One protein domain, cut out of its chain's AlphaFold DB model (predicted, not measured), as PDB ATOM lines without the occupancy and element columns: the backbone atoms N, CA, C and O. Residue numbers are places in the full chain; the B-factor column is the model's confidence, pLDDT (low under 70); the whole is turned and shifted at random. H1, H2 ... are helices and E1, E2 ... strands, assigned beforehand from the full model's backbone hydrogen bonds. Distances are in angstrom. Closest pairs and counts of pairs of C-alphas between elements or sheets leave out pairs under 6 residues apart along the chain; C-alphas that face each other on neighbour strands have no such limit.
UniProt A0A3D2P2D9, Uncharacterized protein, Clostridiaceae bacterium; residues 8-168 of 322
ATOM      1  N   ILE A   8      10.880 -32.680  23.601       97.50
ATOM      2  CA  ILE A   8      12.001 -33.564  23.945       97.50
ATOM      3  C   ILE A   8      13.307 -32.788  23.845       97.50
ATOM      4  O   ILE A   8      13.592 -32.206  22.808       97.50
ATOM      5  N   ILE A   9      14.140 -32.841  24.878       97.75
ATOM      6  CA  ILE A   9      15.552 -32.457  24.806       97.75
ATOM      7  C   ILE A   9      16.356 -33.752  24.789       97.75
ATOM      8  O   ILE A   9      16.363 -34.467  25.787       97.75
ATOM      9  N   SER A  10      17.019 -34.077  23.680       97.19
ATOM     10  CA  SER A  10      17.853 -35.282  23.578       97.19
ATOM     11  C   SER A  10      19.320 -34.907  23.424       97.19
ATOM     12  O   SER A  10      19.707 -34.195  22.494       97.19
ATOM     13  N   LEU A  11      20.143 -35.375  24.365       95.31
ATOM     14  CA  LEU A  11      21.572 -35.087  24.400       95.31
ATOM     15  C   LEU A  11      22.345 -36.157  23.626       95.31
ATOM     16  O   LEU A  11      22.354 -37.336  23.995       95.31
ATOM     17  N   LEU A  12      23.025 -35.746  22.556       93.81
ATOM     18  CA  LEU A  12      23.611 -36.683  21.604       93.81
ATOM     19  C   LEU A  12      25.036 -37.109  21.956       93.81
ATOM     20  O   LEU A  12      25.947 -36.293  22.126       93.81
ATOM     21  N   GLY A  13      25.221 -38.425  21.945       90.62
ATOM     22  CA  GLY A  13      26.501 -39.103  22.077       90.62
ATOM     23  C   GLY A  13      27.121 -39.529  20.765       90.62
ATOM     24  O   GLY A  13      26.631 -39.235  19.678       90.62
ATOM     25  N   THR A  14      28.209 -40.286  20.885       89.19
ATOM     26  CA  THR A  14      28.878 -40.940  19.754       89.19
ATOM     27  C   THR A  14      28.118 -42.171  19.262       89.19
ATOM     28  O   THR A  14      28.250 -42.542  18.097       89.19
ATOM     29  N   ASN A  15      27.311 -42.789  20.129       90.06
ATOM     30  CA  ASN A  15      26.346 -43.817  19.762       90.06
ATOM     31  C   ASN A  15      24.961 -43.162  19.552       90.06
ATOM     32  O   ASN A  15      24.393 -42.670  20.529       90.06
ATOM     33  N   PRO A  16      24.406 -43.142  18.324       92.00
ATOM     34  CA  PRO A  16      23.089 -42.558  18.043       92.00
ATOM     35  C   PRO A  16      21.924 -43.339  18.646       92.00
ATOM     36  O   PRO A  16      20.852 -42.774  18.868       92.00
ATOM     37  N   LEU A  17      22.095 -44.651  18.829       90.50
ATOM     38  CA  LEU A  17      20.975 -45.560  19.031       90.50
ATOM     39  C   LEU A  17      20.152 -45.235  20.289       90.50
ATOM     40  O   LEU A  17      18.926 -45.261  20.186       90.50
ATOM     41  N   PRO A  18      20.755 -44.892  21.446       89.44
ATOM     42  CA  PRO A  18      19.969 -44.592  22.633       89.44
ATOM     43  C   PRO A  18      19.037 -43.396  22.470       89.44
ATOM     44  O   PRO A  18      17.837 -43.516  22.724       89.44
ATOM     45  N   ALA A  19      19.572 -42.290  21.952       92.19
ATOM     46  CA  ALA A  19      18.801 -41.086  21.670       92.19
ATOM     47  C   ALA A  19      17.681 -41.360  20.661       92.19
ATOM     48  O   ALA A  19      16.517 -41.050  20.905       92.19
ATOM     49  N   PHE A  20      18.013 -42.034  19.556       93.50
ATOM     50  CA  PHE A  20      17.046 -42.377  18.516       93.50
ATOM     51  C   PHE A  20      15.854 -43.181  19.059       93.50
ATOM     52  O   PHE A  20      14.702 -42.836  18.801       93.50
ATOM     53  N   LEU A  21      16.107 -44.221  19.862       89.94
ATOM     54  CA  LEU A  21      15.046 -45.051  20.445       89.94
ATOM     55  C   LEU A  21      14.202 -44.294  21.481       89.94
ATOM     56  O   LEU A  21      12.985 -44.485  21.535       89.94
ATOM     57  N   SER A  22      14.836 -43.433  22.281       90.69
ATOM     58  CA  SER A  22      14.163 -42.578  23.265       90.69
ATOM     59  C   SER A  22      13.194 -41.605  22.584       90.69
ATOM     60  O   SER A  22      12.027 -41.507  22.979       90.69
ATOM     61  N   ILE A  23      13.636 -40.973  21.490       93.12
ATOM     62  CA  ILE A  23      12.822 -40.060  20.681       93.12
ATOM     63  C   ILE A  23      11.655 -40.808  20.034       93.12
ATOM     64  O   ILE A  23      10.514 -40.387  20.208       93.12
ATOM     65  N   LEU A  24      11.887 -41.942  19.364       91.25
ATOM     66  CA  LEU A  24      10.808 -42.734  18.748       91.25
ATOM     67  C   LEU A  24       9.725 -43.138  19.759       91.25
ATOM     68  O   LEU A  24       8.527 -43.093  19.467       91.25
ATOM     69  N   LYS A  25      10.129 -43.524  20.976       89.88
ATOM     70  CA  LYS A  25       9.180 -43.883  22.034       89.88
ATOM     71  C   LYS A  25       8.340 -42.687  22.456       89.88
ATOM     72  O   LYS A  25       7.123 -42.837  22.604       89.88
ATOM     73  N   ASN A  26       8.963 -41.530  22.644       91.00
ATOM     74  CA  ASN A  26       8.319 -40.363  23.237       91.00
ATOM     75  C   ASN A  26       7.681 -39.401  22.226       91.00
ATOM     76  O   ASN A  26       6.920 -38.546  22.659       91.00
ATOM     77  N   SER A  27       7.904 -39.569  20.920       92.31
ATOM     78  CA  SER A  27       7.425 -38.616  19.906       92.31
ATOM     79  C   SER A  27       6.156 -39.058  19.179       92.31
ATOM     80  O   SER A  27       5.913 -40.258  18.997       92.31
ATOM     81  N   ASP A  28       5.380 -38.074  18.744       91.00
ATOM     82  CA  ASP A  28       4.376 -38.145  17.684       91.00
ATOM     83  C   ASP A  28       4.512 -36.934  16.731       91.00
ATOM     84  O   ASP A  28       5.505 -36.208  16.788       91.00
ATOM     85  N   ALA A  29       3.543 -36.742  15.832       90.19
ATOM     86  CA  ALA A  29       3.550 -35.675  14.828       90.19
ATOM     87  C   ALA A  29       3.548 -34.249  15.411       90.19
ATOM     88  O   ALA A  29       3.893 -33.307  14.708       90.19
ATOM     89  N   ASN A  30       3.154 -34.073  16.677       90.75
ATOM     90  CA  ASN A  30       3.101 -32.765  17.334       90.75
ATOM     91  C   ASN A  30       4.268 -32.547  18.307       90.75
ATOM     92  O   ASN A  30       4.337 -31.505  18.953       90.75
ATOM     93  N   THR A  31       5.172 -33.519  18.439       94.62
ATOM     94  CA  THR A  31       6.328 -33.402  19.325       94.62
ATOM     95  C   THR A  31       7.398 -32.504  18.712       94.62
ATOM     96  O   THR A  31       7.801 -32.688  17.560       94.62
ATOM     97  N   LYS A  32       7.931 -31.586  19.521       97.31
ATOM     98  CA  LYS A  32       9.092 -30.762  19.175       97.31
ATOM     99  C   LYS A  32      10.353 -31.297  19.850       97.31
ATOM    100  O   LYS A  32      10.444 -31.370  21.075       97.31
ATOM    101  N   VAL A  33      11.334 -31.697  19.049       98.19
ATOM    102  CA  VAL A  33      12.567 -32.358  19.489       98.19
ATOM    103  C   VAL A  33      13.756 -31.417  19.337       98.19
ATOM    104  O   VAL A  33      14.139 -31.053  18.231       98.19
ATOM    105  N   PHE A  34      14.401 -31.088  20.447       98.25
ATOM    106  CA  PHE A  34      15.677 -30.392  20.501       98.25
ATOM    107  C   PHE A  34      16.815 -31.420  20.510       98.25
ATOM    108  O   PHE A  34      17.039 -32.113  21.507       98.25
ATOM    109  N   LEU A  35      17.528 -31.541  19.387       97.12
ATOM    110  CA  LEU A  35      18.682 -32.434  19.251       97.12
ATOM    111  C   LEU A  35      19.959 -31.692  19.632       97.12
ATOM    112  O   LEU A  35      20.545 -30.987  18.808       97.12
ATOM    113  N   VAL A  36      20.408 -31.869  20.873       96.19
ATOM    114  CA  VAL A  36      21.591 -31.178  21.388       96.19
ATOM    115  C   VAL A  36      22.850 -31.933  20.972       96.19
ATOM    116  O   VAL A  36      23.119 -33.039  21.448       96.19
ATOM    117  N   TYR A  37      23.637 -31.338  20.078       94.38
ATOM    118  CA  TYR A  37      24.861 -31.917  19.533       94.38
ATOM    119  C   TYR A  37      26.095 -31.097  19.906       94.38
ATOM    120  O   TYR A  37      26.015 -29.926  20.252       94.38
ATOM    121  N   THR A  38      27.274 -31.710  19.801       90.81
ATOM    122  CA  THR A  38      28.555 -31.034  20.045       90.81
ATOM    123  C   THR A  38      29.305 -30.816  18.741       90.81
ATOM    124  O   THR A  38      29.338 -31.699  17.874       90.81
ATOM    125  N   SER A  39      29.942 -29.658  18.594       85.56
ATOM    126  CA  SER A  39      30.846 -29.419  17.472       85.56
ATOM    127  C   SER A  39      32.163 -30.170  17.621       85.56
ATOM    128  O   SER A  39      32.592 -30.548  18.717       85.56
ATOM    129  N   LYS A  40      32.807 -30.416  16.479       84.44
ATOM    130  CA  LYS A  40      34.143 -31.007  16.447       84.44
ATOM    131  C   LYS A  40      35.149 -29.976  16.957       84.44
ATOM    132  O   LYS A  40      35.161 -28.843  16.491       84.44
ATOM    133  N   SER A  41      36.024 -30.391  17.862       77.56
ATOM    134  CA  SER A  41      37.153 -29.595  18.345       77.56
ATOM    135  C   SER A  41      38.433 -30.432  18.313       77.56
ATOM    136  O   SER A  41      38.403 -31.615  17.970       77.56
ATOM    137  N   GLN A  42      39.573 -29.848  18.691       73.00
ATOM    138  CA  GLN A  42      40.832 -30.594  18.817       73.00
ATOM    139  C   GLN A  42      40.716 -31.785  19.790       73.00
ATOM    140  O   GLN A  42      41.389 -32.796  19.610       73.00
ATOM    141  N   TYR A  43      39.828 -31.684  20.785       69.25
ATOM    142  CA  TYR A  43      39.647 -32.676  21.850       69.25
ATOM    143  C   TYR A  43      38.335 -33.470  21.732       69.25
ATOM    144  O   TYR A  43      38.059 -34.344  22.553       69.25
ATOM    145  N   ASN A  44      37.492 -33.167  20.740       68.75
ATOM    146  CA  ASN A  44      36.175 -33.777  20.585       68.75
ATOM    147  C   ASN A  44      35.893 -34.107  19.120       68.75
ATOM    148  O   ASN A  44      35.953 -33.239  18.255       68.75
ATOM    149  N   ILE A  45      35.491 -35.348  18.845       76.56
ATOM    150  CA  ILE A  45      35.072 -35.766  17.502       76.56
ATOM    151  C   ILE A  45      33.792 -35.061  17.022       76.56
ATOM    152  O   ILE A  45      33.577 -34.977  15.813       76.56
ATOM    153  N   GLY A  46      33.001 -34.506  17.947       84.44
ATOM    154  CA  GLY A  46      31.729 -33.852  17.658       84.44
ATOM    155  C   GLY A  46      30.631 -34.857  17.299       84.44
ATOM    156  O   GLY A  46      30.894 -35.989  16.897       84.44
ATOM    157  N   THR A  47      29.377 -34.441  17.448       92.56
ATOM    158  CA  THR A  47      28.184 -35.266  17.197       92.56
ATOM    159  C   THR A  47      27.238 -34.646  16.162       92.56
ATOM    160  O   THR A  47      26.166 -35.181  15.909       92.56
ATOM    161  N   LYS A  48      27.655 -33.581  15.458       93.81
ATOM    162  CA  LYS A  48      26.863 -32.925  14.394       93.81
ATOM    163  C   LYS A  48      26.391 -33.880  13.288       93.81
ATOM    164  O   LYS A  48      25.225 -33.879  12.917       93.81
ATOM    165  N   ASN A  49      27.279 -34.738  12.780       91.94
ATOM    166  CA  ASN A  49      26.901 -35.723  11.754       91.94
ATOM    167  C   ASN A  49      25.877 -36.737  12.279       91.94
ATOM    168  O   ASN A  49      25.033 -37.199  11.524       91.94
ATOM    169  N   ILE A  50      25.954 -37.065  13.569       93.75
ATOM    170  CA  ILE A  50      25.014 -37.969  14.231       93.75
ATOM    171  C   ILE A  50      23.637 -37.304  14.319       93.75
ATOM    172  O   ILE A  50      22.651 -37.925  13.936       93.75
ATOM    173  N   ALA A  51      23.585 -36.031  14.722       95.62
ATOM    174  CA  ALA A  51      22.356 -35.238  14.738       95.62
ATOM    175  C   ALA A  51      21.680 -35.207  13.361       95.62
ATOM    176  O   ALA A  51      20.505 -35.539  13.247       95.62
ATOM    177  N   ASN A  52      22.449 -34.914  12.306       95.19
ATOM    178  CA  ASN A  52      21.938 -34.886  10.933       95.19
ATOM    179  C   ASN A  52      21.401 -36.249  10.478       95.19
ATOM    180  O   ASN A  52      20.383 -36.319   9.796       95.19
ATOM    181  N   ASN A  53      22.082 -37.343  10.831       95.62
ATOM    182  CA  ASN A  53      21.622 -38.676  10.458       95.62
ATOM    183  C   ASN A  53      20.326 -39.061  11.186       95.62
ATOM    184  O   ASN A  53      19.443 -39.643  10.561       95.62
ATOM    185  N   ILE A  54      20.219 -38.743  12.481       96.19
ATOM    186  CA  ILE A  54      19.008 -38.972  13.282       96.19
ATOM    187  C   ILE A  54      17.842 -38.148  12.731       96.19
ATOM    188  O   ILE A  54      16.777 -38.714  12.511       96.19
ATOM    189  N   LEU A  55      18.059 -36.856  12.461       96.31
ATOM    190  CA  LEU A  55      17.053 -35.940  11.919       96.31
ATOM    191  C   LEU A  55      16.421 -36.503  10.644       96.31
ATOM    192  O   LEU A  55      15.212 -36.696  10.605       96.31
ATOM    193  N   ILE A  56      17.245 -36.877   9.659       95.00
ATOM    194  CA  ILE A  56      16.758 -37.402   8.373       95.00
ATOM    195  C   ILE A  56      15.895 -38.652   8.573       95.00
ATOM    196  O   ILE A  56      14.845 -38.788   7.957       95.00
ATOM    197  N   VAL A  57      16.341 -39.590   9.415       95.62
ATOM    198  CA  VAL A  57      15.592 -40.836   9.634       95.62
ATOM    199  C   VAL A  57      14.294 -40.568  10.398       95.62
ATOM    200  O   VAL A  57      13.287 -41.199  10.106       95.62
ATOM    201  N   LEU A  58      14.280 -39.645  11.360       95.00
ATOM    202  CA  LEU A  58      13.067 -39.321  12.115       95.00
ATOM    203  C   LEU A  58      12.018 -38.601  11.263       95.00
ATOM    204  O   LEU A  58      10.852 -38.971  11.345       95.00
ATOM    205  N   GLU A  59      12.416 -37.640  10.428       94.00
ATOM    206  CA  GLU A  59      11.503 -36.930   9.514       94.00
ATOM    207  C   GLU A  59      10.844 -37.876   8.497       94.00
ATOM    208  O   GLU A  59       9.689 -37.688   8.127       94.00
ATOM    209  N   GLU A  60      11.544 -38.936   8.080       94.06
ATOM    210  CA  GLU A  60      10.982 -39.981   7.215       94.06
ATOM    211  C   GLU A  60      10.008 -40.921   7.949       94.06
ATOM    212  O   GLU A  60       9.174 -41.562   7.309       94.06
ATOM    213  N   LYS A  61      10.129 -41.054   9.277       92.31
ATOM    214  CA  LYS A  61       9.378 -42.036  10.083       92.31
ATOM    215  C   LYS A  61       8.227 -41.446  10.879       92.31
ATOM    216  O   LYS A  61       7.320 -42.184  11.257       92.31
ATOM    217  N   ILE A  62       8.271 -40.152  11.168       91.56
ATOM    218  CA  ILE A  62       7.246 -39.449  11.929       91.56
ATOM    219  C   ILE A  62       6.852 -38.220  11.122       91.56
ATOM    220  O   ILE A  62       7.580 -37.234  11.062       91.56
ATOM    221  N   GLU A  63       5.688 -38.299  10.485       89.56
ATOM    222  CA  GLU A  63       5.162 -37.215   9.663       89.56
ATOM    223  C   GLU A  63       5.007 -35.931  10.493       89.56
ATOM    224  O   GLU A  63       4.470 -35.967  11.600       89.56
ATOM    225  N   ASN A  64       5.463 -34.799   9.949       89.00
ATOM    226  CA  ASN A  64       5.362 -33.460  10.546       89.00
ATOM    227  C   ASN A  64       6.089 -33.248  11.889       89.00
ATOM    228  O   ASN A  64       5.906 -32.197  12.505       89.00
ATOM    229  N   ILE A  65       6.942 -34.183  12.327       93.44
ATOM    230  CA  ILE A  65       7.760 -33.981  13.530       93.44
ATOM    231  C   ILE A  65       8.625 -32.721  13.397       93.44
ATOM    232  O   ILE A  65       9.252 -32.481  12.364       93.44
ATOM    233  N   GLN A  66       8.695 -31.920  14.459       95.56
ATOM    234  CA  GLN A  66       9.550 -30.738  14.485       95.56
ATOM    235  C   GLN A  66      10.879 -31.083  15.144       95.56
ATOM    236  O   GLN A  66      10.916 -31.431  16.322       95.56
ATOM    237  N   ILE A  67      11.982 -30.960  14.408       96.69
ATOM    238  CA  ILE A  67      13.320 -31.255  14.924       96.69
ATOM    239  C   ILE A  67      14.195 -30.008  14.819       96.69
ATOM    240  O   ILE A  67      14.422 -29.478  13.736       96.69
ATOM    241  N   VAL A  68      14.712 -29.553  15.958       97.31
ATOM    242  CA  VAL A  68      15.574 -28.377  16.081       97.31
ATOM    243  C   VAL A  68      16.962 -28.834  16.541       97.31
ATOM    244  O   VAL A  68      17.145 -29.161  17.718       97.31
ATOM    245  N   PRO A  69      17.958 -28.919  15.642       96.31
ATOM    246  CA  PRO A  69      19.328 -29.226  16.035       96.31
ATOM    247  C   PRO A  69      19.962 -28.018  16.737       96.31
ATOM    248  O   PRO A  69      19.991 -26.925  16.179       96.31
ATOM    249  N   ILE A  70      20.499 -28.224  17.942       95.69
ATOM    250  CA  ILE A  70      21.113 -27.172  18.762       95.69
ATOM    251  C   ILE A  70      22.548 -27.559  19.102       95.69
ATOM    252  O   ILE A  70      22.826 -28.663  19.570       95.69
ATOM    253  N   GLU A  71      23.473 -26.639  18.862       93.50
ATOM    254  CA  GLU A  71      24.884 -26.827  19.167       93.50
ATOM    255  C   GLU A  71      25.191 -26.477  20.624       93.50
ATOM    256  O   GLU A  71      24.792 -25.428  21.110       93.50
ATOM    257  N   CYS A  72      25.951 -27.329  21.308       90.12
ATOM    258  CA  CYS A  72      26.395 -27.116  22.680       90.12
ATOM    259  C   CYS A  72      27.881 -27.456  22.818       90.12
ATOM    260  O   CYS A  72      28.332 -28.527  22.391       90.12
ATOM    261  N   ASP A  73      28.652 -26.592  23.478       81.38
ATOM    262  CA  ASP A  73      29.985 -26.965  23.951       81.38
ATOM    263  C   ASP A  73      29.862 -27.720  25.280       81.38
ATOM    264  O   ASP A  73      29.413 -27.181  26.288       81.38
ATOM    265  N   LYS A  74      30.259 -28.996  25.284       71.25
ATOM    266  CA  LYS A  74      30.173 -29.886  26.453       71.25
ATOM    267  C   LYS A  74      31.187 -29.569  27.558       71.25
ATOM    268  O   LYS A  74      31.093 -30.159  28.633       71.25
ATOM    269  N   SER A  75      32.198 -28.753  27.264       70.12
ATOM    270  CA  SER A  75      33.325 -28.483  28.167       70.12
ATOM    271  C   SER A  75      33.198 -27.150  28.907       70.12
ATOM    272  O   SER A  75      33.998 -26.890  29.804       70.12
ATOM    273  N   ASP A  76      32.209 -26.323  28.560       78.12
ATOM    274  CA  ASP A  76      31.963 -25.023  29.185       78.12
ATOM    275  C   ASP A  76      30.564 -24.987  29.815       78.12
ATOM    276  O   ASP A  76      29.540 -25.033  29.134       78.12
ATOM    277  N   ILE A  77      30.524 -24.870  31.144       85.00
ATOM    278  CA  ILE A  77      29.281 -24.785  31.920       85.00
ATOM    279  C   ILE A  77      28.438 -23.584  31.472       85.00
ATOM    280  O   ILE A  77      27.221 -23.709  31.376       85.00
ATOM    281  N   LYS A  78      29.058 -22.442  31.141       86.56
ATOM    282  CA  LYS A  78      28.321 -21.252  30.687       86.56
ATOM    283  C   LYS A  78      27.665 -21.481  29.330       86.56
ATOM    284  O   LYS A  78      26.551 -21.012  29.112       86.56
ATOM    285  N   ALA A  79      28.334 -22.209  28.436       85.50
ATOM    286  CA  ALA A  79      27.767 -22.587  27.147       85.50
ATOM    287  C   ALA A  79      26.589 -23.558  27.319       85.50
ATOM    288  O   ALA A  79      25.560 -23.394  26.662       85.50
ATOM    289  N   ILE A  80      26.699 -24.519  28.246       89.50
ATOM    290  CA  ILE A  80      25.593 -25.415  28.610       89.50
ATOM    291  C   ILE A  80      24.408 -24.612  29.166       89.50
ATOM    292  O   ILE A  80      23.288 -24.772  28.686       89.50
ATOM    293  N   ASP A  81      24.642 -23.714  30.126       91.25
ATOM    294  CA  ASP A  81      23.591 -22.868  30.702       91.25
ATOM    295  C   ASP A  81      22.930 -21.985  29.622       91.25
ATOM    296  O   ASP A  81      21.706 -21.841  29.598       91.25
ATOM    297  N   GLY A  82      23.718 -21.433  28.691       92.62
ATOM    298  CA  GLY A  82      23.224 -20.682  27.533       92.62
ATOM    299  C   GLY A  82      22.318 -21.519  26.627       92.62
ATOM    300  O   GLY A  82      21.206 -21.094  26.325       92.62
ATOM    301  N   THR A  83      22.751 -22.734  26.286       94.88
ATOM    302  CA  THR A  83      21.987 -23.697  25.472       94.88
ATOM    303  C   THR A  83      20.653 -24.051  26.134       94.88
ATOM    304  O   THR A  83      19.605 -24.071  25.495       94.88
ATOM    305  N   ILE A  84      20.672 -24.315  27.443       94.81
ATOM    306  CA  ILE A  84      19.464 -24.631  28.210       94.81
ATOM    307  C   ILE A  84      18.501 -23.440  28.200       94.81
ATOM    308  O   ILE A  84      17.305 -23.622  27.986       94.81
ATOM    309  N   ASN A  85      19.004 -22.220  28.405       94.62
ATOM    310  CA  ASN A  85      18.176 -21.016  28.360       94.62
ATOM    311  C   ASN A  85      17.571 -20.778  26.970       94.62
ATOM    312  O   ASN A  85      16.391 -20.447  26.893       94.62
ATOM    313  N   GLU A  86      18.334 -20.985  25.896       95.94
ATOM    314  CA  GLU A  86      17.834 -20.914  24.519       95.94
ATOM    315  C   GLU A  86      16.663 -21.881  24.303       95.94
ATOM    316  O   GLU A  86      15.585 -21.460  23.885       95.94
ATOM    317  N   ILE A  87      16.834 -23.154  24.676       97.12
ATOM    318  CA  ILE A  87      15.783 -24.173  24.564       97.12
ATOM    319  C   ILE A  87      14.530 -23.766  25.341       97.12
ATOM    320  O   ILE A  87      13.419 -23.838  24.819       97.12
ATOM    321  N   PHE A  88      14.689 -23.340  26.595       95.31
ATOM    322  CA  PHE A  88      13.544 -22.970  27.419       95.31
ATOM    323  C   PHE A  88      12.833 -21.716  26.917       95.31
ATOM    324  O   PHE A  88      11.612 -21.664  27.009       95.31
ATOM    325  N   ASN A  89      13.550 -20.741  26.355       94.00
ATOM    326  CA  ASN A  89      12.917 -19.588  25.718       94.00
ATOM    327  C   ASN A  89      12.040 -20.035  24.541       94.00
ATOM    328  O   ASN A  89      10.878 -19.643  24.480       94.00
ATOM    329  N   LEU A  90      12.543 -20.935  23.686       95.25
ATOM    330  CA  LEU A  90      11.764 -21.504  22.581       95.25
ATOM    331  C   LEU A  90      10.527 -22.268  23.070       95.25
ATOM    332  O   LEU A  90       9.475 -22.176  22.446       95.25
ATOM    333  N   ILE A  91      10.640 -23.020  24.171       94.62
ATOM    334  CA  ILE A  91       9.501 -23.722  24.783       94.62
ATOM    335  C   ILE A  91       8.475 -22.714  25.316       94.62
ATOM    336  O   ILE A  91       7.294 -22.837  25.023       94.62
ATOM    337  N   ILE A  92       8.904 -21.696  26.065       91.50
ATOM    338  CA  ILE A  92       8.008 -20.690  26.659       91.50
ATOM    339  C   ILE A  92       7.268 -19.894  25.574       91.50
ATOM    340  O   ILE A  92       6.066 -19.643  25.699       91.50
ATOM    341  N   GLU A  93       7.970 -19.507  24.510       90.75
ATOM    342  CA  GLU A  93       7.380 -18.825  23.355       90.75
ATOM    343  C   GLU A  93       6.327 -19.699  22.660       90.75
ATOM    344  O   GLU A  93       5.231 -19.221  22.362       90.75
ATOM    345  N   ASP A  94       6.631 -20.983  22.458       90.44
ATOM    346  CA  ASP A  94       5.746 -21.968  21.822       90.44
ATOM    347  C   ASP A  94       4.505 -22.278  22.676       90.44
ATOM    348  O   ASP A  94       3.379 -22.335  22.171       90.44
ATOM    349  N   MET A  95       4.691 -22.369  23.997       87.81
ATOM    350  CA  MET A  95       3.614 -22.509  24.970       87.81
ATOM    351  C   MET A  95       2.628 -21.346  24.848       87.81
ATOM    352  O   MET A  95       1.413 -21.574  24.773       87.81
ATOM    353  N   GLY A  96       3.127 -20.105  24.839       73.19
ATOM    354  CA  GLY A  96       2.330 -18.881  24.807       73.19
ATOM    355  C   GLY A  96       1.390 -18.708  26.015       73.19
ATOM    356  O   GLY A  96       0.972 -19.663  26.684       73.19
ATOM    357  N   VAL A  97       0.987 -17.464  26.289       54.06
ATOM    358  CA  VAL A  97      -0.025 -17.115  27.306       54.06
ATOM    359  C   VAL A  97      -1.414 -17.601  26.845       54.06
ATOM    360  O   VAL A  97      -2.277 -16.803  26.493       54.06
ATOM    361  N   LYS A  98      -1.663 -18.917  26.783       52.47
ATOM    362  CA  LYS A  98      -3.032 -19.425  26.574       52.47
ATOM    363  C   LYS A  98      -3.756 -19.352  27.920       52.47
ATOM    364  O   LYS A  98      -3.681 -20.265  28.738       52.47
ATOM    365  N   VAL A  99      -4.403 -18.215  28.159       42.03
ATOM    366  CA  VAL A  99      -5.352 -18.031  29.259       42.03
ATOM    367  C   VAL A  99      -6.550 -18.940  28.993       42.03
ATOM    368  O   VAL A  99      -7.260 -18.754  28.009       42.03
ATOM    369  N   GLY A 100      -6.762 -19.923  29.868       47.66
ATOM    370  CA  GLY A 100      -7.944 -20.787  29.858       47.66
ATOM    371  C   GLY A 100      -7.620 -22.272  29.688       47.66
ATOM    372  O   GLY A 100      -7.344 -22.736  28.587       47.66
ATOM    373  N   ASN A 101      -7.712 -23.014  30.799       52.31
ATOM    374  CA  ASN A 101      -7.791 -24.481  30.893       52.31
ATOM    375  C   ASN A 101      -6.734 -25.291  30.119       52.31
ATOM    376  O   ASN A 101      -7.069 -26.203  29.360       52.31
ATOM    377  N   LYS A 102      -5.446 -25.011  30.333       60.84
ATOM    378  CA  LYS A 102      -4.370 -25.785  29.704       60.84
ATOM    379  C   LYS A 102      -4.083 -27.098  30.435       60.84
ATOM    380  O   LYS A 102      -3.743 -27.110  31.614       60.84
ATOM    381  N   LYS A 103      -4.160 -28.196  29.679       76.00
ATOM    382  CA  LYS A 103      -3.432 -29.447  29.933       76.00
ATOM    383  C   LYS A 103      -1.960 -29.105  30.215       76.00
ATOM    384  O   LYS A 103      -1.378 -28.344  29.448       76.00
ATOM    385  N   THR A 104      -1.378 -29.667  31.273       86.19
ATOM    386  CA  THR A 104       0.068 -29.587  31.526       86.19
ATOM    387  C   THR A 104       0.826 -30.234  30.368       86.19
ATOM    388  O   THR A 104       0.521 -31.368  29.986       86.19
ATOM    389  N   GLU A 105       1.775 -29.505  29.790       90.81
ATOM    390  CA  GLU A 105       2.627 -29.989  28.706       90.81
ATOM    391  C   GLU A 105       3.792 -30.801  29.277       90.81
ATOM    392  O   GLU A 105       4.261 -30.552  30.387       90.81
ATOM    393  N   LYS A 106       4.245 -31.811  28.539       92.69
ATOM    394  CA  LYS A 106       5.265 -32.765  28.975       92.69
ATOM    395  C   LYS A 106       6.575 -32.527  28.231       92.69
ATOM    396  O   LYS A 106       6.646 -32.728  27.018       92.69
ATOM    397  N   LEU A 107       7.628 -32.210  28.979       95.12
ATOM    398  CA  LEU A 107       9.012 -32.169  28.515       95.12
ATOM    399  C   LEU A 107       9.751 -33.445  28.936       95.12
ATOM    400  O   LEU A 107       9.839 -33.756  30.121       95.12
ATOM    401  N   VAL A 108      10.341 -34.162  27.980       95.31
ATOM    402  CA  VAL A 108      11.260 -35.278  28.249       95.31
ATOM    403  C   VAL A 108      12.704 -34.825  28.045       95.31
ATOM    404  O   VAL A 108      13.081 -34.451  26.939       95.31
ATOM    405  N   LEU A 109      13.537 -34.908  29.082       96.00
ATOM    406  CA  LEU A 109      14.991 -34.812  28.960       96.00
ATOM    407  C   LEU A 109      15.582 -36.218  28.821       96.00
ATOM    408  O   LEU A 109      15.639 -36.977  29.787       96.00
ATOM    409  N   ASP A 110      16.051 -36.544  27.625       94.81
ATOM    410  CA  ASP A 110      16.789 -37.762  27.317       94.81
ATOM    411  C   ASP A 110      18.300 -37.511  27.379       94.81
ATOM    412  O   ASP A 110      18.872 -36.815  26.540       94.81
ATOM    413  N   TYR A 111      18.965 -38.105  28.369       92.19
ATOM    414  CA  TYR A 111      20.405 -37.925  28.599       92.19
ATOM    415  C   TYR A 111      21.228 -39.182  28.291       92.19
ATOM    416  O   TYR A 111      22.399 -39.259  28.673       92.19
ATOM    417  N   SER A 112      20.638 -40.147  27.579       87.00
ATOM    418  CA  SER A 112      21.227 -41.458  27.272       87.00
ATOM    419  C   SER A 112      22.513 -41.390  26.441       87.00
ATOM    420  O   SER A 112      23.358 -42.274  26.543       87.00
ATOM    421  N   GLY A 113      22.663 -40.364  25.596       80.81
ATOM    422  CA  GLY A 113      23.825 -40.211  24.718       80.81
ATOM    423  C   GLY A 113      24.938 -39.318  25.276       80.81
ATOM    424  O   GLY A 113      26.085 -39.425  24.844       80.81
ATOM    425  N   ALA A 114      24.640 -38.423  26.214       81.00
ATOM    426  CA  ALA A 114      25.584 -37.389  26.630       81.00
ATOM    427  C   ALA A 114      26.798 -37.921  27.409       81.00
ATOM    428  O   ALA A 114      26.815 -39.021  27.963       81.00
ATOM    429  N   THR A 115      27.837 -37.085  27.499       83.19
ATOM    430  CA  THR A 115      28.893 -37.312  28.491       83.19
ATOM    431  C   THR A 115      28.308 -37.180  29.894       83.19
ATOM    432  O   THR A 115      27.421 -36.362  30.120       83.19
ATOM    433  N   LYS A 116      28.862 -37.910  30.871       84.75
ATOM    434  CA  LYS A 116      28.389 -37.860  32.268       84.75
ATOM    435  C   LYS A 116      28.269 -36.429  32.808       84.75
ATOM    436  O   LYS A 116      27.290 -36.112  33.471       84.75
ATOM    437  N   VAL A 117      29.244 -35.569  32.498       84.06
ATOM    438  CA  VAL A 117      29.253 -34.158  32.923       84.06
ATOM    439  C   VAL A 117      28.065 -33.399  32.332       84.06
ATOM    440  O   VAL A 117      27.320 -32.765  33.072       84.06
ATOM    441  N   MET A 118      27.850 -33.512  31.019       85.88
ATOM    442  CA  MET A 118      26.738 -32.856  30.338       85.88
ATOM    443  C   MET A 118      25.392 -33.385  30.847       85.88
ATOM    444  O   MET A 118      24.517 -32.584  31.158       85.88
ATOM    445  N   SER A 119      25.245 -34.703  31.023       89.31
ATOM    446  CA  SER A 119      24.029 -35.312  31.572       89.31
ATOM    447  C   SER A 119      23.697 -34.774  32.965       89.31
ATOM    448  O   SER A 119      22.553 -34.404  33.206       89.31
ATOM    449  N   VAL A 120      24.681 -34.689  33.869       89.81
ATOM    450  CA  VAL A 120      24.471 -34.183  35.237       89.81
ATOM    451  C   VAL A 120      24.050 -32.717  35.225       89.81
ATOM    452  O   VAL A 120      23.063 -32.376  35.870       89.81
ATOM    453  N   ILE A 121      24.755 -31.865  34.472       90.69
ATOM    454  CA  ILE A 121      24.445 -30.432  34.418       90.69
ATOM    455  C   ILE A 121      23.060 -30.210  33.803       90.69
ATOM    456  O   ILE A 121      22.246 -29.506  34.392       90.69
ATOM    457  N   PHE A 122      22.749 -30.843  32.667       93.12
ATOM    458  CA  PHE A 122      21.419 -30.726  32.062       93.12
ATOM    459  C   PHE A 122      20.323 -31.217  33.008       93.12
ATOM    460  O   PHE A 122      19.334 -30.513  33.178       93.12
ATOM    461  N   CYS A 123      20.491 -32.372  33.659       91.69
ATOM    462  CA  CYS A 123      19.489 -32.877  34.601       91.69
ATOM    463  C   CYS A 123      19.269 -31.908  35.768       91.69
ATOM    464  O   CYS A 123      18.124 -31.571  36.055       91.69
ATOM    465  N   ASP A 124      20.342 -31.428  36.403       90.75
ATOM    466  CA  ASP A 124      20.265 -30.470  37.512       90.75
ATOM    467  C   ASP A 124      19.530 -29.188  37.097       90.75
ATOM    468  O   ASP A 124      18.537 -28.790  37.710       90.75
ATOM    469  N   ARG A 125      19.967 -28.573  35.995       92.06
ATOM    470  CA  ARG A 125      19.439 -27.290  35.522       92.06
ATOM    471  C   ARG A 125      18.011 -27.390  35.002       92.06
ATOM    472  O   ARG A 125      17.197 -26.530  35.328       92.06
ATOM    473  N   VAL A 126      17.687 -28.424  34.228       92.19
ATOM    474  CA  VAL A 126      16.333 -28.639  33.691       92.19
ATOM    475  C   VAL A 126      15.351 -28.941  34.826       92.19
ATOM    476  O   VAL A 126      14.259 -28.386  34.832       92.19
ATOM    477  N   LEU A 127      15.732 -29.740  35.831       89.56
ATOM    478  CA  LEU A 127      14.873 -30.002  36.996       89.56
ATOM    479  C   LEU A 127      14.718 -28.790  37.921       89.56
ATOM    480  O   LEU A 127      13.723 -28.700  38.649       89.56
ATOM    481  N   ALA A 128      15.698 -27.886  37.949       88.88
ATOM    482  CA  ALA A 128      15.629 -26.638  38.706       88.88
ATOM    483  C   ALA A 128      14.766 -25.566  38.016       88.88
ATOM    484  O   ALA A 128      14.260 -24.664  38.687       88.88
ATOM    485  N   LYS A 129      14.571 -25.657  36.694       85.50
ATOM    486  CA  LYS A 129      13.696 -24.761  35.931       85.50
ATOM    487  C   LYS A 129      12.234 -25.086  36.230       85.50
ATOM    488  O   LYS A 129      11.672 -26.056  35.734       85.50
ATOM    489  N   HIS A 130      11.617 -24.250  37.054       82.88
ATOM    490  CA  HIS A 130      10.188 -24.306  37.327       82.88
ATOM    491  C   HIS A 130       9.437 -23.426  36.327       82.88
ATOM    492  O   HIS A 130       9.549 -22.203  36.378       82.88
ATOM    493  N   ILE A 131       8.690 -24.057  35.420       86.19
ATOM    494  CA  ILE A 131       7.827 -23.383  34.446       86.19
ATOM    495  C   ILE A 131       6.395 -23.844  34.694       86.19
ATOM    496  O   ILE A 131       6.114 -25.040  34.727       86.19
ATOM    497  N   GLU A 132       5.494 -22.888  34.912       85.88
ATOM    498  CA  GLU A 132       4.080 -23.179  35.130       85.88
ATOM    499  C   GLU A 132       3.478 -23.869  33.898       85.88
ATOM    500  O   GLU A 132       3.648 -23.412  32.767       85.88
ATOM    501  N   GLY A 133       2.777 -24.984  34.118       87.19
ATOM    502  CA  GLY A 133       2.159 -25.758  33.041       87.19
ATOM    503  C   GLY A 133       3.111 -26.671  32.261       87.19
ATOM    504  O   GLY A 133       2.677 -27.220  31.253       87.19
ATOM    505  N   LEU A 134       4.355 -26.868  32.721       89.94
ATOM    506  CA  LEU A 134       5.326 -27.787  32.119       89.94
ATOM    507  C   LEU A 134       5.800 -28.850  33.126       89.94
ATOM    508  O   LEU A 134       6.472 -28.536  34.109       89.94
ATOM    509  N   ASP A 135       5.509 -30.117  32.844       90.81
ATOM    510  CA  ASP A 135       5.998 -31.267  33.602       90.81
ATOM    511  C   ASP A 135       7.266 -31.840  32.964       90.81
ATOM    512  O   ASP A 135       7.298 -32.162  31.775       90.81
ATOM    513  N   VAL A 136       8.309 -32.026  33.775       91.94
ATOM    514  CA  VAL A 136       9.597 -32.572  33.327       91.94
ATOM    515  C   VAL A 136       9.724 -34.052  33.687       91.94
ATOM    516  O   VAL A 136       9.585 -34.450  34.847       91.94
ATOM    517  N   VAL A 137      10.078 -34.856  32.685       91.62
ATOM    518  CA  VAL A 137      10.432 -36.270  32.808       91.62
ATOM    519  C   VAL A 137      11.883 -36.468  32.396       91.62
ATOM    520  O   VAL A 137      12.304 -36.058  31.321       91.62
ATOM    521  N   ILE A 138      12.648 -37.134  33.245       91.75
ATOM    522  CA  ILE A 138      14.037 -37.511  33.011       91.75
ATOM    523  C   ILE A 138      14.054 -38.938  32.469       91.75
ATOM    524  O   ILE A 138      13.489 -39.835  33.092       91.75
ATOM    525  N   SER A 139      14.668 -39.139  31.305       90.06
ATOM    526  CA  SER A 139      14.661 -40.397  30.556       90.06
ATOM    527  C   SER A 139      16.079 -40.894  30.281       90.06
ATOM    528  O   SER A 139      16.946 -40.135  29.839       90.06
ATOM    529  N   TYR A 140      16.300 -42.185  30.519       88.50
ATOM    530  CA  TYR A 140      17.549 -42.881  30.236       88.50
ATOM    531  C   TYR A 140      17.286 -44.260  29.648       88.50
ATOM    532  O   TYR A 140      16.528 -45.051  30.202       88.50
ATOM    533  N   LEU A 141      17.947 -44.578  28.544       84.25
ATOM    534  CA  LEU A 141      17.929 -45.913  27.983       84.25
ATOM    535  C   LEU A 141      19.016 -46.780  28.620       84.25
ATOM    536  O   LEU A 141      20.203 -46.525  28.435       84.25
ATOM    537  N   ASP A 142      18.592 -47.843  29.300       75.12
ATOM    538  CA  ASP A 142      19.502 -48.869  29.793       75.12
ATOM    539  C   ASP A 142      19.901 -49.824  28.655       75.12
ATOM    540  O   ASP A 142      19.067 -50.515  28.050       75.12
ATOM    541  N   ASP A 143      21.201 -49.875  28.363       64.56
ATOM    542  CA  ASP A 143      21.777 -50.722  27.318       64.56
ATOM    543  C   ASP A 143      21.566 -52.229  27.586       64.56
ATOM    544  O   ASP A 143      21.524 -53.018  26.628       64.56
ATOM    545  N   ASN A 144      21.374 -52.629  28.851       65.62
ATOM    546  CA  ASN A 144      21.229 -54.020  29.282       65.62
ATOM    547  C   ASN A 144      19.787 -54.540  29.298       65.62
ATOM    548  O   ASN A 144      19.598 -55.738  29.077       65.62
ATOM    549  N   GLU A 145      18.796 -53.686  29.561       61.09
ATOM    550  CA  GLU A 145      17.432 -54.135  29.892       61.09
ATOM    551  C   GLU A 145      16.398 -53.988  28.757       61.09
ATOM    552  O   GLU A 145      15.250 -54.382  28.919       61.09
ATOM    553  N   GLU A 146      16.768 -53.458  27.583       71.56
ATOM    554  CA  GLU A 146      15.814 -53.151  26.485       71.56
ATOM    555  C   GLU A 146      14.640 -52.227  26.905       71.56
ATOM    556  O   GLU A 146      13.632 -52.105  26.197       71.56
ATOM    557  N   THR A 147      14.792 -51.523  28.028       78.81
ATOM    558  CA  THR A 147      13.798 -50.620  28.619       78.81
ATOM    559  C   THR A 147      14.340 -49.207  28.744       78.81
ATOM    560  O   THR A 147      15.516 -49.004  29.038       78.81
ATOM    561  N   ILE A 148      13.452 -48.229  28.598       79.69
ATOM    562  CA  ILE A 148      13.735 -46.845  28.978       79.69
ATOM    563  C   ILE A 148      13.335 -46.687  30.441       79.69
ATOM    564  O   ILE A 148      12.262 -47.131  30.836       79.69
ATOM    565  N   ILE A 149      14.196 -46.074  31.237       83.12
ATOM    566  CA  ILE A 149      13.959 -45.697  32.623       83.12
ATOM    567  C   ILE A 149      13.489 -44.245  32.616       83.12
ATOM    568  O   ILE A 149      14.236 -43.364  32.196       83.12
ATOM    569  N   GLU A 150      12.267 -43.993  33.082       84.19
ATOM    570  CA  GLU A 150      11.725 -42.636  33.200       84.19
ATOM    571  C   GLU A 150      11.413 -42.305  34.656       84.19
ATOM    572  O   GLU A 150      10.764 -43.087  35.362       84.19
ATOM    573  N   ASN A 151      11.860 -41.130  35.090       82.81
ATOM    574  CA  ASN A 151      11.629 -40.605  36.425       82.81
ATOM    575  C   ASN A 151      11.135 -39.154  36.348       82.81
ATOM    576  O   ASN A 151      11.568 -38.385  35.492       82.81
ATOM    577  N   THR A 152      10.235 -38.767  37.242       76.31
ATOM    578  CA  THR A 152       9.766 -37.384  37.370       76.31
ATOM    579  C   THR A 152      10.141 -36.861  38.746       76.31
ATOM    580  O   THR A 152      10.181 -37.616  39.714       76.31
ATOM    581  N   LYS A 153      10.394 -35.551  38.861       66.81
ATOM    582  CA  LYS A 153      10.819 -34.908  40.122       66.81
ATOM    583  C   LYS A 153       9.909 -35.243  41.317       66.81
ATOM    584  O   LYS A 153      10.372 -35.261  42.450       66.81
ATOM    585  N   ASN A 154       8.631 -35.521  41.043       58.16
ATOM    586  CA  ASN A 154       7.583 -35.723  42.040       58.16
ATOM    587  C   ASN A 154       7.125 -37.188  42.176       58.16
ATOM    588  O   ASN A 154       6.212 -37.460  42.953       58.16
ATOM    589  N   SER A 155       7.715 -38.132  41.432       61.91
ATOM    590  CA  SER A 155       7.339 -39.546  41.507       61.91
ATOM    591  C   SER A 155       8.349 -40.339  42.328       61.91
ATOM    592  O   SER A 155       9.539 -40.367  42.031       61.91
ATOM    593  N   ILE A 156       7.854 -41.060  43.334       57.25
ATOM    594  CA  ILE A 156       8.624 -42.098  44.042       57.25
ATOM    595  C   ILE A 156       8.822 -43.327  43.129       57.25
ATOM    596  O   ILE A 156       9.702 -44.155  43.355       57.25
ATOM    597  N   PHE A 157       8.010 -43.446  42.073       57.03
ATOM    598  CA  PHE A 157       7.998 -44.580  41.160       57.03
ATOM    599  C   PHE A 157       8.748 -44.276  39.865       57.03
ATOM    600  O   PHE A 157       8.387 -43.373  39.108       57.03
ATOM    601  N   THR A 158       9.744 -45.108  39.582       74.12
ATOM    602  CA  THR A 158      10.420 -45.177  38.288       74.12
ATOM    603  C   THR A 158       9.603 -46.039  37.334       74.12
ATOM    604  O   THR A 158       9.335 -47.205  37.633       74.12
ATOM    605  N   SER A 159       9.233 -45.503  36.171       77.06
ATOM    606  CA  SER A 159       8.590 -46.307  35.127       77.06
ATOM    607  C   SER A 159       9.642 -46.923  34.199       77.06
ATOM    608  O   SER A 159      10.701 -46.335  33.971       77.06
ATOM    609  N   ARG A 160       9.365 -48.130  33.688       76.75
ATOM    610  CA  ARG A 160      10.258 -48.866  32.773       76.75
ATOM    611  C   ARG A 160       9.556 -49.258  31.469       76.75
ATOM    612  O   ARG A 160       9.333 -50.447  31.227       76.75
ATOM    613  N   PRO A 161       9.119 -48.295  30.641       76.62
ATOM    614  CA  PRO A 161       8.497 -48.612  29.363       76.62
ATOM    615  C   PRO A 161       9.424 -49.426  28.446       76.62
ATOM    616  O   PRO A 161      10.611 -49.136  28.283       76.62
ATOM    617  N   SER A 162       8.844 -50.433  27.787       75.62
ATOM    618  CA  SER A 162       9.531 -51.204  26.750       75.62
ATOM    619  C   SER A 162       9.602 -50.420  25.438       75.62
ATOM    620  O   SER A 162       8.597 -49.891  24.958       75.62
ATOM    621  N   ILE A 163      10.773 -50.428  24.799       76.88
ATOM    622  CA  ILE A 163      10.997 -49.802  23.483       76.88
ATOM    623  C   ILE A 163      10.292 -50.574  22.363       76.88
ATOM    624  O   ILE A 163       9.969 -50.023  21.311       76.88
ATOM    625  N   LYS A 164      10.011 -51.857  22.595       77.12
ATOM    626  CA  LYS A 164       9.402 -52.759  21.620       77.12
ATOM    627  C   LYS A 164       8.127 -52.187  21.007       77.12
ATOM    628  O   LYS A 164       7.967 -52.226  19.793       77.12
ATOM    629  N   LYS A 165       7.247 -51.610  21.831       75.06
ATOM    630  CA  LYS A 165       5.987 -51.017  21.365       75.06
ATOM    631  C   LYS A 165       6.231 -49.856  20.397       75.06
ATOM    632  O   LYS A 165       5.569 -49.785  19.370       75.06
ATOM    633  N   ALA A 166       7.203 -48.996  20.701       75.94
ATOM    634  CA  ALA A 166       7.561 -47.861  19.853       75.94
ATOM    635  C   ALA A 166       8.087 -48.315  18.485       75.94
ATOM    636  O   ALA A 166       7.648 -47.806  17.453       75.94
ATOM    637  N   LEU A 167       8.962 -49.325  18.478       80.06
ATOM    638  CA  LEU A 167       9.527 -49.898  17.254       80.06
ATOM    639  C   LEU A 167       8.474 -50.561  16.364       80.06
ATOM    640  O   LEU A 167       8.537 -50.427  15.147       80.06
ATOM    641  N   LEU A 168       7.502 -51.255  16.965       75.62
ATOM    642  CA  LEU A 168       6.388 -51.853  16.227       75.62
ATOM    643  C   LEU A 168       5.506 -50.789  15.560       75.62
ATOM    644  O   LEU A 168       5.010 -51.027  14.466       75.62
TER     645      LEU A 168
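AT A GLANCE: This is residues 8 to 168 of the 322 residues of an uncharacterized protein of Clostridiaceae bacterium (UniProt A0A3D2P2D9). A strongly twisted sheet of six strands forms the core, with helices covering both faces: H1 and H2 on one, H3 and H4 on the other. The short last helix, H5, packs on H1, and residues 96 to 101 stick out as a loop. The printed part has 161 residues, with five named helices and six named strands in the order E1 H1 E2 H2 E3 H3 E4 H4 E5 E6 H5, and its class is mixed, helices and strands. Across the sheet the order is E3 E2 E1 E4 E5 E6; it is mixed, with parallel neighbours from E3 to E5 and E6 antiparallel to E5. The whole is compact, with a radius of gyration of the C-alphas of 15.3 A, and spans 50 by 39 by 34 A.

HOW THE PARTS SIT: E1, residues 8 to 11, is an inner strand. H1, residues 17 to 26, is on the sheet at a height of 6.9 A; its closest C-alphas to E1 are those of Ala 19 and Ser 10, 6.2 A apart. E2, residues 32 to 37, is parallel to E1 at 11 degrees, with N 10 and O 34 within hydrogen-bond range at 2.9 A. H2, residues 48 to 61, is on the same face as H1, close to it but not clearly touching, with the closest C-alphas those of Phe 20 and Ile 54, 6.5 A apart. E3, residues 66 to 71, is an edge strand parallel to E2 at 23 degrees, with N 35 and O 68 at 2.9 A. H2 lies over E3 and E2 at a height of 9.6 A. H3, residues 77 to 95, is on the opposite face, over E1, at a height of 7.4 A. E4, residues 105 to 110, is parallel to E1 at 13 degrees, with N 9 and O 108 at 2.8 A; H1 lies over E4. H4, residues 116 to 128, is on the same face as H3 and touches it at a steep tilt of 43 degrees, the same way; H3 does so with residues 77 to 84 alone, and the closest C-alphas are those of Ile 84 and Phe 122, 7.5 A apart. E5, residues 134 to 141, is parallel to E4 at 27 degrees, with N 137 and O 107 at 2.8 A, and H4 lies over E4 and E5 at a height of 9.6 A. E6, residues 148 to 152, is the other edge strand and forms a hairpin with E5, antiparallel at 150 degrees, with N 140 and O 149 at 2.9 A. H5, residues 163 to 168, is not on the sheet but touches H1, with the C-alphas of Lys 25 and Ala 166 closest at 4.8 A; their lines are only just about perpendicular, at 73 degrees. H1 to H4 run along the strands, and with the sheet they make three layers, helices on both faces. E1 H1 E2, E2 H2 E3 and E4 H4 E5 are strand-helix-strand units, two parallel neighbour strands with a helix between; E3 H3 E4 is a split one, with E2 and E1 between its strands. The four crossovers are right-handed. In the five helices every O i to N i+4 pair is within hydrogen-bond range.

IN THESE COORDINATES: E1 begins at C-alpha 8, (12.001, -33.564, 23.945). H3 is the longest helix, 26.7 A, from C-alpha 77 at (29.281, -24.785, 31.920); H2 measures 20.2 A, H4 18.2 A and H1 14.3 A. E5 is the longest strand, 22.5 A; E3 measures 16.5 A, E4 16.2 A and E2 15.8 A. H5 ends at C-alpha 168, (6.388, -51.853, 16.227).

THE WHOLE: The two C-alphas farthest apart, those of Gln 42 and Gly 100, are 51.0 A apart. The printed part has no cut, and no link is long. The mean pLDDT of the printed part is 85.8; it is under 70 at residues 43 to 44, 97 to 102, 143 to 145 and 153 to 157.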